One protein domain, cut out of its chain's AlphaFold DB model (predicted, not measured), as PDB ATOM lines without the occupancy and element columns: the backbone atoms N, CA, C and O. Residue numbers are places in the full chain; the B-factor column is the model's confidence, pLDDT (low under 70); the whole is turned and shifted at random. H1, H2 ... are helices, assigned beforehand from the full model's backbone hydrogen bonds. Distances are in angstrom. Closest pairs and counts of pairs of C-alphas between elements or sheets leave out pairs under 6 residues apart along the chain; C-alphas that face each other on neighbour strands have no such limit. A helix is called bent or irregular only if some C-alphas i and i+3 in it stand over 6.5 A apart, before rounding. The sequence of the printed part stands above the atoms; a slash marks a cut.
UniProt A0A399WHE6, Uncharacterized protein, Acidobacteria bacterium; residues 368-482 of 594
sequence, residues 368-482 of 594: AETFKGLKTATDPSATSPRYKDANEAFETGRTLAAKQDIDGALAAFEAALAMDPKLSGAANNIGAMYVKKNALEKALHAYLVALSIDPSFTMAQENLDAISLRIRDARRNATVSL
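Overview. This is residues 368 to 482 of the 594 residues of an uncharacterized protein of Acidobacteria bacterium (UniProt A0A399WHE6). Five helices, H2 to H6, make an up-and-down bundle drawn out as a zigzag, each packing on the one before; little H1 packs on H3. The 115 printed residues hold six named helices, H1 to H6 in order, and no named strand: all helix. The whole is compact, radius of gyration of the C-alphas 14.7 A, and elongated, 48 by 30 by 24 A.

Along the chain. Find C-alpha 372 at (215.984, 283.059, 147.859): irregular H1 runs to 376, with C-alphas 373 and 376 7.2 A apart. Next come H2, residues 385 to 402, 26.2 A long; H3, 406 to 419; H4, 424 to 436; H5, 440 to 453. H6, 458 to 476, runs 27.4 A to C-alpha 476 at (197.419, 281.030, 179.709).

Arrangement. Hub H3 touches H1, H2 and H4; its closest C-alphas to H2 are Ala 409 and Gly 397, 4.1 A. H4 and H5, a hairpin, touch at Gly 431 and Ala 443, closest C-alphas 4.0 A, a shallow tilt of 10 degrees, opposite ways. Every O i to N i+4 pair is within hydrogen-bond range in H2 to H6; H1 has 0 of 1, and 0 of 2 O i to N i+3.

Size, cuts and confidence. The printed part has no cut and no long link; pLDDT is under 70 in 36 residues, among them 368 to 393.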
ATOM      1  N   ALA A 368     220.852 285.705 153.379       36.78
ATOM      2  CA  ALA A 368     219.516 285.160 153.121       36.78
ATOM      3  C   ALA A 368     219.020 285.393 151.670       36.78
ATOM      4  O   ALA A 368     218.142 284.671 151.194       36.78
ATOM      5  N   GLU A 369     219.582 286.367 150.945       41.75
ATOM      6  CA  GLU A 369     219.288 286.606 149.526       41.75
ATOM      7  C   GLU A 369     219.883 285.545 148.600       41.75
ATOM      8  O   GLU A 369     219.230 285.182 147.621       41.75
ATOM      9  N   THR A 370     221.045 284.975 148.938       46.22
ATOM     10  CA  THR A 370     221.719 283.938 148.138       46.22
ATOM     11  C   THR A 370     220.828 282.709 147.928       46.22
ATOM     12  O   THR A 370     220.803 282.125 146.848       46.22
ATOM     13  N   PHE A 371     220.024 282.350 148.931       42.28
ATOM     14  CA  PHE A 371     219.182 281.148 148.901       42.28
ATOM     15  C   PHE A 371     217.742 281.408 148.434       42.28
ATOM     16  O   PHE A 371     216.985 280.471 148.177       42.28
ATOM     17  N   LYS A 372     217.347 282.677 148.264       44.25
ATOM     18  CA  LYS A 372     215.984 283.059 147.859       44.25
ATOM     19  C   LYS A 372     215.644 282.605 146.430       44.25
ATOM     20  O   LYS A 372     214.477 282.342 146.144       44.25
ATOM     21  N   GLY A 373     216.652 282.466 145.560       41.97
ATOM     22  CA  GLY A 373     216.506 282.030 144.163       41.97
ATOM     23  C   GLY A 373     216.234 280.533 143.960       41.97
ATOM     24  O   GLY A 373     215.846 280.135 142.869       41.97
ATOM     25  N   LEU A 374     216.384 279.702 144.998       43.78
ATOM     26  CA  LEU A 374     216.288 278.237 144.896       43.78
ATOM     27  C   LEU A 374     214.854 277.692 145.108       43.78
ATOM     28  O   LEU A 374     214.636 276.484 145.062       43.78
ATOM     29  N   LYS A 375     213.859 278.569 145.322       40.09
ATOM     30  CA  LYS A 375     212.467 278.215 145.680       40.09
ATOM     31  C   LYS A 375     211.552 277.781 144.513       40.09
ATOM     32  O   LYS A 375     210.409 277.425 144.779       40.09
ATOM     33  N   THR A 376     211.984 277.811 143.247       41.72
ATOM     34  CA  THR A 376     211.062 277.742 142.082       41.72
ATOM     35  C   THR A 376     211.105 276.475 141.215       41.72
ATOM     36  O   THR A 376     210.434 276.443 140.189       41.72
ATOM     37  N   ALA A 377     211.815 275.406 141.584       37.75
ATOM     38  CA  ALA A 377     211.917 274.220 140.718       37.75
ATOM     39  C   ALA A 377     211.013 273.056 141.172       37.75
ATOM     40  O   ALA A 377     211.027 272.662 142.333       37.75
ATOM     41  N   THR A 378     210.283 272.416 140.262       41.09
ATOM     42  CA  THR A 378     209.432 271.234 140.516       41.09
ATOM     43  C   THR A 378     209.983 270.005 139.779       41.09
ATOM     44  O   THR A 378     209.863 269.981 138.562       41.09
ATOM     45  N   ASP A 379     210.577 269.015 140.476       43.62
ATOM     46  CA  ASP A 379     210.730 267.616 139.989       43.62
ATOM     47  C   ASP A 379     211.238 266.661 141.120       43.62
ATOM     48  O   ASP A 379     212.191 267.057 141.801       43.62
ATOM     49  N   PRO A 380     210.670 265.450 141.368       46.44
ATOM     50  CA  PRO A 380     210.884 264.660 142.592       46.44
ATOM     51  C   PRO A 380     211.680 263.335 142.425       46.44
ATOM     52  O   PRO A 380     211.316 262.314 143.014       46.44
ATOM     53  N   SER A 381     212.776 263.307 141.653       44.00
ATOM     54  CA  SER A 381     213.596 262.089 141.451       44.00
ATOM     55  C   SER A 381     214.879 262.042 142.309       44.00
ATOM     56  O   SER A 381     215.698 262.959 142.270       44.00
ATOM     57  N   ALA A 382     215.095 260.926 143.023       42.50
ATOM     58  CA  ALA A 382     216.214 260.676 143.953       42.50
ATOM     59  C   ALA A 382     217.598 260.459 143.292       42.50
ATOM     60  O   ALA A 382     218.590 260.277 143.992       42.50
ATOM     61  N   THR A 383     217.685 260.464 141.958       40.84
ATOM     62  CA  THR A 383     218.950 260.338 141.202       40.84
ATOM     63  C   THR A 383     219.413 261.656 140.577       40.84
ATOM     64  O   THR A 383     220.405 261.688 139.850       40.84
ATOM     65  N   SER A 384     218.707 262.753 140.849       41.84
ATOM     66  CA  SER A 384     219.024 264.075 140.313       41.84
ATOM     67  C   SER A 384     220.197 264.731 141.063       41.84
ATOM     68  O   SER A 384     220.281 264.584 142.287       41.84
ATOM     69  N   PRO A 385     221.050 265.533 140.386       44.75
ATOM     70  CA  PRO A 385     221.999 266.459 141.024       44.75
ATOM     71  C   PRO A 385     221.387 267.269 142.182       44.75
ATOM     72  O   PRO A 385     222.053 267.538 143.175       44.75
ATOM     73  N   ARG A 386     220.071 267.512 142.124       51.84
ATOM     74  CA  ARG A 386     219.269 268.186 143.149       51.84
ATOM     75  C   ARG A 386     219.260 267.504 144.527       51.84
ATOM     76  O   ARG A 386     219.113 268.197 145.526       51.84
ATOM     77  N   TYR A 387     219.428 266.177 144.616       48.22
ATOM     78  CA  TYR A 387     219.524 265.474 145.911       48.22
ATOM     79  C   TYR A 387     220.850 265.775 146.621       48.22
ATOM     80  O   TYR A 387     220.907 265.898 147.845       48.22
ATOM     81  N   LYS A 388     221.927 265.937 145.845       56.66
ATOM     82  CA  LYS A 388     223.223 266.367 146.369       56.66
ATOM     83  C   LYS A 388     223.141 267.815 146.858       56.66
ATOM     84  O   LYS A 388     223.548 268.080 147.985       56.66
ATOM     85  N   ASP A 389     222.521 268.690 146.068       60.78
ATOM     86  CA  ASP A 389     222.336 270.106 146.409       60.78
ATOM     87  C   ASP A 389     221.426 270.291 147.643       60.78
ATOM     88  O   ASP A 389     221.677 271.157 148.481       60.78
ATOM     89  N   ALA A 390     220.404 269.437 147.813       61.69
ATOM     90  CA  ALA A 390     219.531 269.443 148.990       61.69
ATOM     91  C   ALA A 390     220.292 269.093 150.279       61.69
ATOM     92  O   ALA A 390     220.129 269.763 151.300       61.69
ATOM     93  N   ASN A 391     221.148 268.068 150.225       64.81
ATOM     94  CA  ASN A 391     221.997 267.689 151.355       64.81
ATOM     95  C   ASN A 391     223.056 268.763 151.650       64.81
ATOM     96  O   ASN A 391     223.308 269.071 152.810       64.81
ATOM     97  N   GLU A 392     223.624 269.391 150.620       65.50
ATOM     98  CA  GLU A 392     224.578 270.494 150.774       65.50
ATOM     99  C   GLU A 392     223.930 271.730 151.426       65.50
ATOM    100  O   GLU A 392     224.492 272.326 152.352       65.50
ATOM    101  N   ALA A 393     222.701 272.073 151.029       65.19
ATOM    102  CA  ALA A 393     221.915 273.121 151.676       65.19
ATOM    103  C   ALA A 393     221.551 272.760 153.129       65.19
ATOM    104  O   ALA A 393     221.598 273.619 154.012       65.19
ATOM    105  N   PHE A 394     221.235 271.491 153.407       72.44
ATOM    106  CA  PHE A 394     220.945 271.023 154.763       72.44
ATOM    107  C   PHE A 394     222.166 271.162 155.687       72.44
ATOM    108  O   PHE A 394     222.049 271.720 156.782       72.44
ATOM    109  N   GLU A 395     223.347 270.744 155.231       72.38
ATOM    110  CA  GLU A 395     224.594 270.873 155.997       72.38
ATOM    111  C   GLU A 395     225.041 272.334 156.156       72.38
ATOM    112  O   GLU A 395     225.482 272.757 157.234       72.38
ATOM    113  N   THR A 396     224.815 273.165 155.133       68.19
ATOM    114  CA  THR A 396     224.996 274.622 155.230       68.19
ATOM    115  C   THR A 396     224.109 275.216 156.325       68.19
ATOM    116  O   THR A 396     224.582 275.993 157.158       68.19
ATOM    117  N   GLY A 397     222.839 274.804 156.395       70.81
ATOM    118  CA  GLY A 397     221.923 275.234 157.447       70.81
ATOM    119  C   GLY A 397     222.405 274.850 158.844       70.81
ATOM    120  O   GLY A 397     222.379 275.684 159.753       70.81
ATOM    121  N   ARG A 398     222.921 273.625 159.026       70.81
ATOM    122  CA  ARG A 398     223.505 273.174 160.306       70.81
ATOM    123  C   ARG A 398     224.712 274.020 160.704       70.81
ATOM    124  O   ARG A 398     224.825 274.422 161.863       70.81
ATOM    125  N   THR A 399     225.566 274.346 159.739       64.19
ATOM    126  CA  THR A 399     226.757 275.180 159.947       64.19
ATOM    127  C   THR A 399     226.393 276.601 160.370       64.19
ATOM    128  O   THR A 399     226.953 277.137 161.327       64.19
ATOM    129  N   LEU A 400     225.426 277.214 159.688       66.75
ATOM    130  CA  LEU A 400     224.946 278.558 160.019       66.75
ATOM    131  C   LEU A 400     224.244 278.577 161.384       66.75
ATOM    132  O   LEU A 400     224.497 279.470 162.194       66.75
ATOM    133  N   ALA A 401     223.472 277.535 161.708       63.72
ATOM    134  CA  ALA A 401     222.830 277.398 163.014       63.72
ATOM    135  C   ALA A 401     223.856 277.312 164.155       63.72
ATOM    136  O   ALA A 401     223.656 277.918 165.212       63.72
ATOM    137  N   ALA A 402     224.969 276.601 163.943       59.72
ATOM    138  CA  ALA A 402     226.072 276.518 164.899       59.72
ATOM    139  C   ALA A 402     226.779 277.872 165.094       59.72
ATOM    140  O   ALA A 402     227.166 278.212 166.212       59.72
ATOM    141  N   LYS A 403     226.875 278.681 164.031       66.19
ATOM    142  CA  LYS A 403     227.379 280.066 164.077       66.19
ATOM    143  C   LYS A 403     226.384 281.064 164.680       66.19
ATOM    144  O   LYS A 403     226.699 282.245 164.761       66.19
ATOM    145  N   GLN A 404     225.207 280.602 165.108       75.31
ATOM    146  CA  GLN A 404     224.093 281.440 165.559       75.31
ATOM    147  C   GLN A 404     223.571 282.412 164.487       75.31
ATOM    148  O   GLN A 404     222.822 283.331 164.813       75.31
ATOM    149  N   ASP A 405     223.894 282.180 163.211       78.56
ATOM    150  CA  ASP A 405     223.250 282.867 162.097       78.56
ATOM    151  C   ASP A 405     221.897 282.203 161.833       78.56
ATOM    152  O   ASP A 405     221.755 281.283 161.026       78.56
ATOM    153  N   ILE A 406     220.899 282.638 162.600       79.00
ATOM    154  CA  ILE A 406     219.568 282.031 162.589       79.00
ATOM    155  C   ILE A 406     218.861 282.254 161.249       79.00
ATOM    156  O   ILE A 406     218.132 281.374 160.793       79.00
ATOM    157  N   ASP A 407     219.069 283.408 160.614       80.44
ATOM    158  CA  ASP A 407     218.404 283.756 159.357       80.44
ATOM    159  C   ASP A 407     219.039 283.036 158.166       80.44
ATOM    160  O   ASP A 407     218.312 282.492 157.331       80.44
ATOM    161  N   GLY A 408     220.370 282.938 158.132       72.38
ATOM    162  CA  GLY A 408     221.077 282.106 157.163       72.38
ATOM    163  C   GLY A 408     220.731 280.622 157.318       72.38
ATOM    164  O   GLY A 408     220.440 279.946 156.330       72.38
ATOM    165  N   ALA A 409     220.674 280.121 158.557       74.81
ATOM    166  CA  ALA A 409     220.295 278.738 158.835       74.81
ATOM    167  C   ALA A 409     218.875 278.413 158.363       74.81
ATOM    168  O   ALA A 409     218.662 277.403 157.694       74.81
ATOM    169  N   LEU A 410     217.905 279.281 158.674       78.38
ATOM    170  CA  LEU A 410     216.529 279.142 158.197       78.38
ATOM    171  C   LEU A 410     216.468 279.113 156.671       78.38
ATOM    172  O   LEU A 410     215.822 278.229 156.117       78.38
ATOM    173  N   ALA A 411     217.160 280.035 155.997       71.31
ATOM    174  CA  ALA A 411     217.163 280.103 154.539       71.31
ATOM    175  C   ALA A 411     217.733 278.825 153.901       71.31
ATOM    176  O   ALA A 411     217.152 278.298 152.952       71.31
ATOM    177  N   ALA A 412     218.823 278.292 154.455       70.62
ATOM    178  CA  ALA A 412     219.458 277.075 153.968       70.62
ATOM    179  C   ALA A 412     218.603 275.820 154.227       70.62
ATOM    180  O   ALA A 412     218.421 275.004 153.324       70.62
ATOM    181  N   PHE A 413     217.990 275.686 155.409       79.69
ATOM    182  CA  PHE A 413     217.072 274.573 155.675       79.69
ATOM    183  C   PHE A 413     215.783 274.651 154.848       79.69
ATOM    184  O   PHE A 413     215.295 273.622 154.384       79.69
ATOM    185  N   GLU A 414     215.229 275.850 154.637       75.31
ATOM    186  CA  GLU A 414     214.078 276.050 153.748       75.31
ATOM    187  C   GLU A 414     214.425 275.695 152.298       75.31
ATOM    188  O   GLU A 414     213.606 275.084 151.613       75.31
ATOM    189  N   ALA A 415     215.632 276.037 151.837       68.69
ATOM    190  CA  ALA A 415     216.122 275.643 150.520       68.69
ATOM    191  C   ALA A 415     216.276 274.118 150.413       68.69
ATOM    192  O   ALA A 415     215.777 273.531 149.458       68.69
ATOM    193  N   ALA A 416     216.869 273.470 151.419       73.69
ATOM    194  CA  ALA A 416     217.009 272.016 151.468       73.69
ATOM    195  C   ALA A 416     215.651 271.303 151.386       73.69
ATOM    196  O   ALA A 416     215.473 270.407 150.566       73.69
ATOM    197  N   LEU A 417     214.667 271.748 152.175       72.19
ATOM    198  CA  LEU A 417     213.321 271.170 152.179       72.19
ATOM    199  C   LEU A 417     212.544 271.467 150.884       72.19
ATOM    200  O   LEU A 417     211.716 270.667 150.458       72.19
ATOM    201  N   ALA A 418     212.804 272.605 150.233       65.81
ATOM    202  CA  ALA A 418     212.238 272.914 148.919       65.81
ATOM    203  C   ALA A 418     212.869 272.073 147.793       65.81
ATOM    204  O   ALA A 418     212.230 271.812 146.770       65.81
ATOM    205  N   MET A 419     214.128 271.660 147.949       62.50
ATOM    206  CA  MET A 419     214.816 270.783 147.004       62.50
ATOM    207  C   MET A 419     214.424 269.319 147.187       62.50
ATOM    208  O   MET A 419     214.133 268.660 146.191       62.50
ATOM    209  N   ASP A 420     214.375 268.847 148.433       68.50
ATOM    210  CA  ASP A 420     213.880 267.525 148.808       68.50
ATOM    211  C   ASP A 420     212.824 267.633 149.927       68.50
ATOM    212  O   ASP A 420     213.155 267.683 151.120       68.50
ATOM    213  N   PRO A 421     211.529 267.605 149.558       71.44
ATOM    214  CA  PRO A 421     210.423 267.639 150.511       71.44
ATOM    215  C   PRO A 421     210.369 266.451 151.483       71.44
ATOM    216  O   PRO A 421     209.565 266.480 152.414       71.44
ATOM    217  N   LYS A 422     211.178 265.399 151.282       77.56
ATOM    218  CA  LYS A 422     211.234 264.222 152.163       77.56
ATOM    219  C   LYS A 422     212.275 264.342 153.280       77.56
ATOM    220  O   LYS A 422     212.366 263.445 154.118       77.56
ATOM    221  N   LEU A 423     213.030 265.439 153.351       76.75
ATOM    222  CA  LEU A 423     213.996 265.681 154.427       76.75
ATOM    223  C   LEU A 423     213.301 266.120 155.726       76.75
ATOM    224  O   LEU A 423     213.297 267.299 156.091       76.75
ATOM    225  N   SER A 424     212.762 265.160 156.485       82.50
ATOM    226  CA  SER A 424     212.145 265.408 157.802       82.50
ATOM    227  C   SER A 424     213.097 266.123 158.780       82.50
ATOM    228  O   SER A 424     212.670 266.972 159.567       82.50
ATOM    229  N   GLY A 425     214.406 265.860 158.676       82.44
ATOM    230  CA  GLY A 425     215.455 266.548 159.433       82.44
ATOM    231  C   GLY A 425     215.516 268.059 159.180       82.44
ATOM    232  O   GLY A 425     215.699 268.828 160.128       82.44
ATOM    233  N   ALA A 426     215.314 268.507 157.934       83.62
ATOM    234  CA  ALA A 426     215.308 269.930 157.580       83.62
ATOM    235  C   ALA A 426     214.122 270.646 158.240       83.62
ATOM    236  O   ALA A 426     214.308 271.672 158.894       83.62
ATOM    237  N   ALA A 427     212.927 270.053 158.172       81.56
ATOM    238  CA  ALA A 427     211.733 270.572 158.837       81.56
ATOM    239  C   ALA A 427     211.897 270.653 160.370       81.56
ATOM    240  O   ALA A 427     211.545 271.666 160.979       81.56
ATOM    241  N   ASN A 428     212.505 269.641 161.000       92.69
ATOM    242  CA  ASN A 428     212.803 269.675 162.436       92.69
ATOM    243  C   ASN A 428     213.777 270.815 162.798       92.69
ATOM    244  O   ASN A 428     213.546 271.552 163.757       92.69
ATOM    245  N   ASN A 429     214.835 271.013 162.009       90.56
ATOM    246  CA  ASN A 429     215.797 272.090 162.250       90.56
ATOM    247  C   ASN A 429     215.206 273.489 162.001       90.56
ATOM    248  O   ASN A 429     215.500 274.410 162.766       90.56
ATOM    249  N   ILE A 430     214.310 273.650 161.020       90.06
ATOM    250  CA  ILE A 430     213.511 274.877 160.844       90.06
ATOM    251  C   ILE A 430     212.707 275.168 162.115       90.06
ATOM    252  O   ILE A 430     212.709 276.299 162.611       90.06
ATOM    253  N   GLY A 431     212.067 274.141 162.683       90.31
ATOM    254  CA  GLY A 431     211.363 274.243 163.959       90.31
ATOM    255  C   GLY A 431     212.268 274.771 165.070       90.31
ATOM    256  O   GLY A 431     211.936 275.768 165.716       90.31
ATOM    257  N   ALA A 432     213.456 274.184 165.225       92.44
ATOM    258  CA  ALA A 432     214.436 274.599 166.226       92.44
ATOM    259  C   ALA A 432     214.912 276.051 166.032       92.44
ATOM    260  O   ALA A 432     215.068 276.791 167.010       92.44
ATOM    261  N   MET A 433     215.100 276.500 164.787       93.75
ATOM    262  CA  MET A 433     215.467 277.889 164.500       93.75
ATOM    263  C   MET A 433     214.338 278.860 164.858       93.75
ATOM    264  O   MET A 433     214.583 279.895 165.482       93.75
ATOM    265  N   TYR A 434     213.081 278.516 164.568       90.56
ATOM    266  CA  TYR A 434     211.942 279.335 164.986       90.56
ATOM    267  C   TYR A 434     211.750 279.366 166.507       90.56
ATOM    268  O   TYR A 434     211.350 280.407 167.036       90.56
ATOM    269  N   VAL A 435     212.108 278.299 167.233       91.06
ATOM    270  CA  VAL A 435     212.164 278.329 168.706       91.06
ATOM    271  C   VAL A 435     213.167 279.380 169.190       91.06
ATOM    272  O   VAL A 435     212.839 280.147 170.101       91.06
ATOM    273  N   LYS A 436     214.355 279.463 168.569       89.12
ATOM    274  CA  LYS A 436     215.374 280.479 168.891       89.12
ATOM    275  C   LYS A 436     214.895 281.902 168.585       89.12
ATOM    276  O   LYS A 436     215.147 282.799 169.380       89.12
ATOM    277  N   LYS A 437     214.123 282.100 167.507       89.25
ATOM    278  CA  LYS A 437     213.468 283.388 167.190       89.25
ATOM    279  C   LYS A 437     212.235 283.696 168.050       89.25
ATOM    280  O   LYS A 437     211.573 284.701 167.807       89.25
ATOM    281  N   ASN A 438     211.882 282.831 169.005       87.50
ATOM    282  CA  ASN A 438     210.642 282.912 169.785       87.50
ATOM    283  C   ASN A 438     209.358 282.939 168.917       87.50
ATOM    284  O   ASN A 438     208.302 283.387 169.355       87.50
ATOM    285  N   ALA A 439     209.423 282.427 167.685       88.56
ATOM    286  CA  ALA A 439     208.300 282.350 166.755       88.56
ATOM    287  C   ALA A 439     207.552 281.020 166.943       88.56
ATOM    288  O   ALA A 439     207.610 280.126 166.098       88.56
ATOM    289  N   LEU A 440     206.874 280.877 168.087       87.81
ATOM    290  CA  LEU A 440     206.342 279.590 168.559       87.81
ATOM    291  C   LEU A 440     205.371 278.923 167.576       87.81
ATOM    292  O   LEU A 440     205.432 277.712 167.392       87.81
ATOM    293  N   GLU A 441     204.509 279.704 166.924       86.81
ATOM    294  CA  GLU A 441     203.550 279.186 165.942       86.81
ATOM    295  C   GLU A 441     204.252 278.552 164.732       86.81
ATOM    296  O   GLU A 441     203.896 277.455 164.305       86.81
ATOM    297  N   LYS A 442     205.306 279.202 164.227       87.75
ATOM    298  CA  LYS A 442     206.099 278.683 163.106       87.75
ATOM    299  C   LYS A 442     206.900 277.445 163.508       87.75
ATOM    300  O   LYS A 442     206.991 276.501 162.730       87.75
ATOM    301  N   ALA A 443     207.433 277.431 164.731       92.69
ATOM    302  CA  ALA A 443     208.141 276.275 165.272       92.69
ATOM    303  C   ALA A 443     207.225 275.046 165.386       92.69
ATOM    304  O   ALA A 443     207.570 273.967 164.915       92.69
ATOM    305  N   LEU A 444     206.036 275.236 165.960       87.12
ATOM    306  CA  LEU A 444     205.000 274.213 166.071       87.12
ATOM    307  C   LEU A 444     204.632 273.623 164.705       87.12
ATOM    308  O   LEU A 444     204.591 272.403 164.553       87.12
ATOM    309  N   HIS A 445     204.398 274.486 163.715       83.75
ATOM    310  CA  HIS A 445     204.070 274.054 162.362       83.75
ATOM    311  C   HIS A 445     205.201 273.223 161.739       83.75
ATOM    312  O   HIS A 445     204.951 272.145 161.207       83.75
ATOM    313  N   ALA A 446     206.453 273.667 161.862       86.25
ATOM    314  CA  ALA A 446     207.604 272.971 161.288       86.25
ATOM    315  C   ALA A 446     207.816 271.558 161.874       86.25
ATOM    316  O   ALA A 446     208.117 270.627 161.128       86.25
ATOM    317  N   TYR A 447     207.584 271.352 163.176       87.12
ATOM    318  CA  TYR A 447     207.645 270.007 163.768       87.12
ATOM    319  C   TYR A 447     206.497 269.099 163.310       87.12
ATOM    320  O   TYR A 447     206.710 267.908 163.089       87.12
ATOM    321  N   LEU A 448     205.291 269.644 163.111       78.69
ATOM    322  CA  LEU A 448     204.188 268.886 162.508       78.69
ATOM    323  C   LEU A 448     204.503 268.485 161.066       78.69
ATOM    324  O   LEU A 448     204.197 267.361 160.675       78.69
ATOM    325  N   VAL A 449     205.148 269.366 160.295       79.62
ATOM    326  CA  VAL A 449     205.631 269.041 158.947       79.62
ATOM    327  C   VAL A 449     206.657 267.908 159.013       79.62
ATOM    328  O   VAL A 449     206.506 266.924 158.293       79.62
ATOM    329  N   ALA A 450     207.635 267.972 159.921       81.31
ATOM    330  CA  ALA A 450     208.627 266.907 160.096       81.31
ATOM    331  C   ALA A 450     207.981 265.535 160.371       81.31
ATOM    332  O   ALA A 450     208.351 264.551 159.733       81.31
ATOM    333  N   LEU A 451     206.973 265.483 161.246       78.88
ATOM    334  CA  LEU A 451     206.237 264.253 161.576       78.88
ATOM    335  C   LEU A 451     205.260 263.807 160.482       78.88
ATOM    336  O   LEU A 451     204.914 262.633 160.410       78.88
ATOM    337  N   SER A 452     204.805 264.723 159.626       74.56
ATOM    338  CA  SER A 452     204.018 264.359 158.443       74.56
ATOM    339  C   SER A 452     204.869 263.667 157.373       74.56
ATOM    340  O   SER A 452     204.348 262.846 156.624       74.56
ATOM    341  N   ILE A 453     206.170 263.982 157.328       74.25
ATOM    342  CA  ILE A 453     207.147 263.362 156.427       74.25
ATOM    343  C   ILE A 453     207.626 262.022 157.004       74.25
ATOM    344  O   ILE A 453     207.630 261.018 156.295       74.25
ATOM    345  N   ASP A 454     208.006 262.002 158.286       78.50
ATOM    346  CA  ASP A 454     208.427 260.801 159.013       78.50
ATOM    347  C   ASP A 454     207.693 260.692 160.364       78.50
ATOM    348  O   ASP A 454     208.128 261.278 161.363       78.50
ATOM    349  N   PRO A 455     206.597 259.912 160.427       78.44
ATOM    350  CA  PRO A 455     205.835 259.704 161.657       78.44
ATOM    351  C   PRO A 455     206.615 259.008 162.781       78.44
ATOM    352  O   PRO A 455     206.189 259.055 163.933       78.44
ATOM    353  N   SER A 456     207.736 258.345 162.467       84.25
ATOM    354  CA  SER A 456     208.571 257.631 163.439       84.25
ATOM    355  C   SER A 456     209.681 258.499 164.046       84.25
ATOM    356  O   SER A 456     210.410 258.040 164.928       84.25
ATOM    357  N   PHE A 457     209.796 259.765 163.623       83.06
ATOM    358  CA  PHE A 457     210.882 260.651 164.023       83.06
ATOM    359  C   PHE A 457     210.760 261.117 165.486       83.06
ATOM    360  O   PHE A 457     210.179 262.158 165.798       83.06
ATOM    361  N   THR A 458     211.375 260.358 166.397       85.75
ATOM    362  CA  THR A 458     211.283 260.564 167.853       85.75
ATOM    363  C   THR A 458     211.683 261.977 168.291       85.75
ATOM    364  O   THR A 458     210.963 262.602 169.062       85.75
ATOM    365  N   MET A 459     212.770 262.530 167.744       81.75
ATOM    366  CA  MET A 459     213.253 263.867 168.119       81.75
ATOM    367  C   MET A 459     212.269 264.980 167.730       81.75
ATOM    368  O   MET A 459     212.029 265.900 168.512       81.75
ATOM    369  N   ALA A 460     211.656 264.897 166.544       84.31
ATOM    370  CA  ALA A 460     210.623 265.848 166.134       84.31
ATOM    371  C   ALA A 460     209.381 265.744 167.033       84.31
ATOM    372  O   ALA A 460     208.750 266.758 167.332       84.31
ATOM    373  N   GLN A 461     209.064 264.538 167.513       86.56
ATOM    374  CA  GLN A 461     207.963 264.318 168.442       86.56
ATOM    375  C   GLN A 461     208.221 264.934 169.824       86.56
ATOM    376  O   GLN A 461     207.337 265.599 170.364       86.56
ATOM    377  N   GLU A 462     209.424 264.768 170.369       88.12
ATOM    378  CA  GLU A 462     209.842 265.393 171.632       88.12
ATOM    379  C   GLU A 462     209.820 266.924 171.532       88.12
ATOM    380  O   GLU A 462     209.276 267.615 172.399       88.12
ATOM    381  N   ASN A 463     210.339 267.462 170.427       89.62
ATOM    382  CA  ASN A 463     210.325 268.894 170.153       89.62
ATOM    383  C   ASN A 463     208.898 269.449 170.003       89.62
ATOM    384  O   ASN A 463     208.605 270.543 170.504       89.62
ATOM    385  N   LEU A 464     208.000 268.693 169.358       89.31
ATOM    386  CA  LEU A 464     206.587 269.046 169.230       89.31
ATOM    387  C   LEU A 464     205.901 269.117 170.603       89.31
ATOM    388  O   LEU A 464     205.140 270.050 170.877       89.31
ATOM    389  N   ASP A 465     206.188 268.160 171.481       86.44
ATOM    390  CA  ASP A 465     205.611 268.112 172.824       86.44
ATOM    391  C   ASP A 465     206.095 269.295 173.670       86.44
ATOM    392  O   ASP A 465     205.289 269.994 174.298       86.44
ATOM    393  N   ALA A 466     207.395 269.595 173.609       89.31
ATOM    394  CA  ALA A 466     207.998 270.724 174.309       89.31
ATOM    395  C   ALA A 466     207.417 272.076 173.855       89.31
ATOM    396  O   ALA A 466     207.026 272.902 174.688       89.31
ATOM    397  N   ILE A 467     207.309 272.314 172.540       91.56
ATOM    398  CA  ILE A 467     206.759 273.579 172.032       91.56
ATOM    399  C   ILE A 467     205.265 273.709 172.335       91.56
ATOM    400  O   ILE A 467     204.795 274.805 172.643       91.56
ATOM    401  N   SER A 468     204.521 272.599 172.313       84.94
ATOM    402  CA  SER A 468     203.095 272.579 172.636       84.94
ATOM    403  C   SER A 468     202.842 272.997 174.090       84.94
ATOM    404  O   SER A 468     201.958 273.811 174.362       84.94
ATOM    405  N   LEU A 469     203.667 272.528 175.033       84.44
ATOM    406  CA  LEU A 469     203.609 272.968 176.432       84.44
ATOM    407  C   LEU A 469     203.967 274.451 176.588       84.44
ATOM    408  O   LEU A 469     203.243 275.186 177.259       84.44
ATOM    409  N   ARG A 470     205.015 274.923 175.902       88.25
ATOM    410  CA  ARG A 470     205.400 276.343 175.926       88.25
ATOM    411  C   ARG A 470     204.291 277.251 175.387       88.25
ATOM    412  O   ARG A 470     204.019 278.295 175.971       88.25
ATOM    413  N   ILE A 471     203.617 276.847 174.308       84.81
ATOM    414  CA  ILE A 471     202.473 277.578 173.744       84.81
ATOM    415  C   ILE A 471     201.292 277.579 174.715       84.81
ATOM    416  O   ILE A 471     200.662 278.619 174.895       84.81
ATOM    417  N   ARG A 472     200.995 276.450 175.369       83.56
ATOM    418  CA  ARG A 472     199.934 276.370 176.387       83.56
ATOM    419  C   ARG A 472     200.149 277.409 177.487       83.56
ATOM    420  O   ARG A 472     199.215 278.129 177.833       83.56
ATOM    421  N   ASP A 473     201.361 277.474 178.026       81.25
ATOM    422  CA  ASP A 473     201.687 278.371 179.135       81.25
ATOM    423  C   ASP A 473     201.701 279.834 178.669       81.25
ATOM    424  O   ASP A 473     201.119 280.702 179.322       81.25
ATOM    425  N   ALA A 474     202.229 280.099 177.469       80.56
ATOM    426  CA  ALA A 474     202.191 281.424 176.860       80.56
ATOM    427  C   ALA A 474     200.755 281.929 176.618       80.56
ATOM    428  O   ALA A 474     200.463 283.101 176.866       80.56
ATOM    429  N   ARG A 475     199.845 281.046 176.185       78.94
ATOM    430  CA  ARG A 475     198.421 281.362 175.991       78.94
ATOM    431  C   ARG A 475     197.693 281.601 177.311       78.94
ATOM    432  O   ARG A 475     196.899 282.531 177.384       78.94
ATOM    433  N   ARG A 476     197.978 280.813 178.357       71.31
ATOM    434  CA  ARG A 476     197.419 281.030 179.709       71.31
ATOM    435  C   ARG A 476     197.786 282.400 180.266       71.31
ATOM    436  O   ARG A 476     196.941 283.057 180.855       71.31
ATOM    437  N   ASN A 477     199.014 282.834 180.016       75.19
ATOM    438  CA  ASN A 477     199.509 284.131 180.466       75.19
ATOM    439  C   ASN A 477     199.154 285.277 179.500       75.19
ATOM    440  O   ASN A 477     199.679 286.375 179.648       75.19
ATOM    441  N   ALA A 478     198.316 285.026 178.482       74.75
ATOM    442  CA  ALA A 478     197.948 285.980 177.431       74.75
ATOM    443  C   ALA A 478     199.148 286.626 176.697       74.75
ATOM    444  O   ALA A 478     199.032 287.702 176.116       74.75
ATOM    445  N   THR A 479     200.302 285.952 176.686       73.00
ATOM    446  CA  THR A 479     201.558 286.455 176.093       73.00
ATOM    447  C   THR A 479     201.721 286.110 174.612       73.00
ATOM    448  O   THR A 479     202.608 286.643 173.949       73.00
ATOM    449  N   VAL A 480     200.874 285.226 174.074       74.88
ATOM    450  CA  VAL A 480     200.874 284.821 172.660       74.88
ATOM    451  C   VAL A 480     199.441 284.729 172.144       74.88
ATOM    452  O   VAL A 480     198.591 284.080 172.753       74.88
ATOM    453  N   SER A 481     199.198 285.329 170.977       76.38
ATOM    454  CA  SER A 481     197.991 285.122 170.176       76.38
ATOM    455  C   SER A 481     198.360 284.295 168.948       76.38
ATOM    456  O   SER A 481     199.283 284.658 168.222       76.38
ATOM    457  N   LEU A 482     197.677 283.170 168.748       73.69
ATOM    458  CA  LEU A 482     197.891 282.296 167.595       73.69
ATOM    459  C   LEU A 482     196.944 282.679 166.458       73.69
ATOM    460  O   LEU A 482     195.796 283.063 166.702       73.69
TER     461      LEU A 482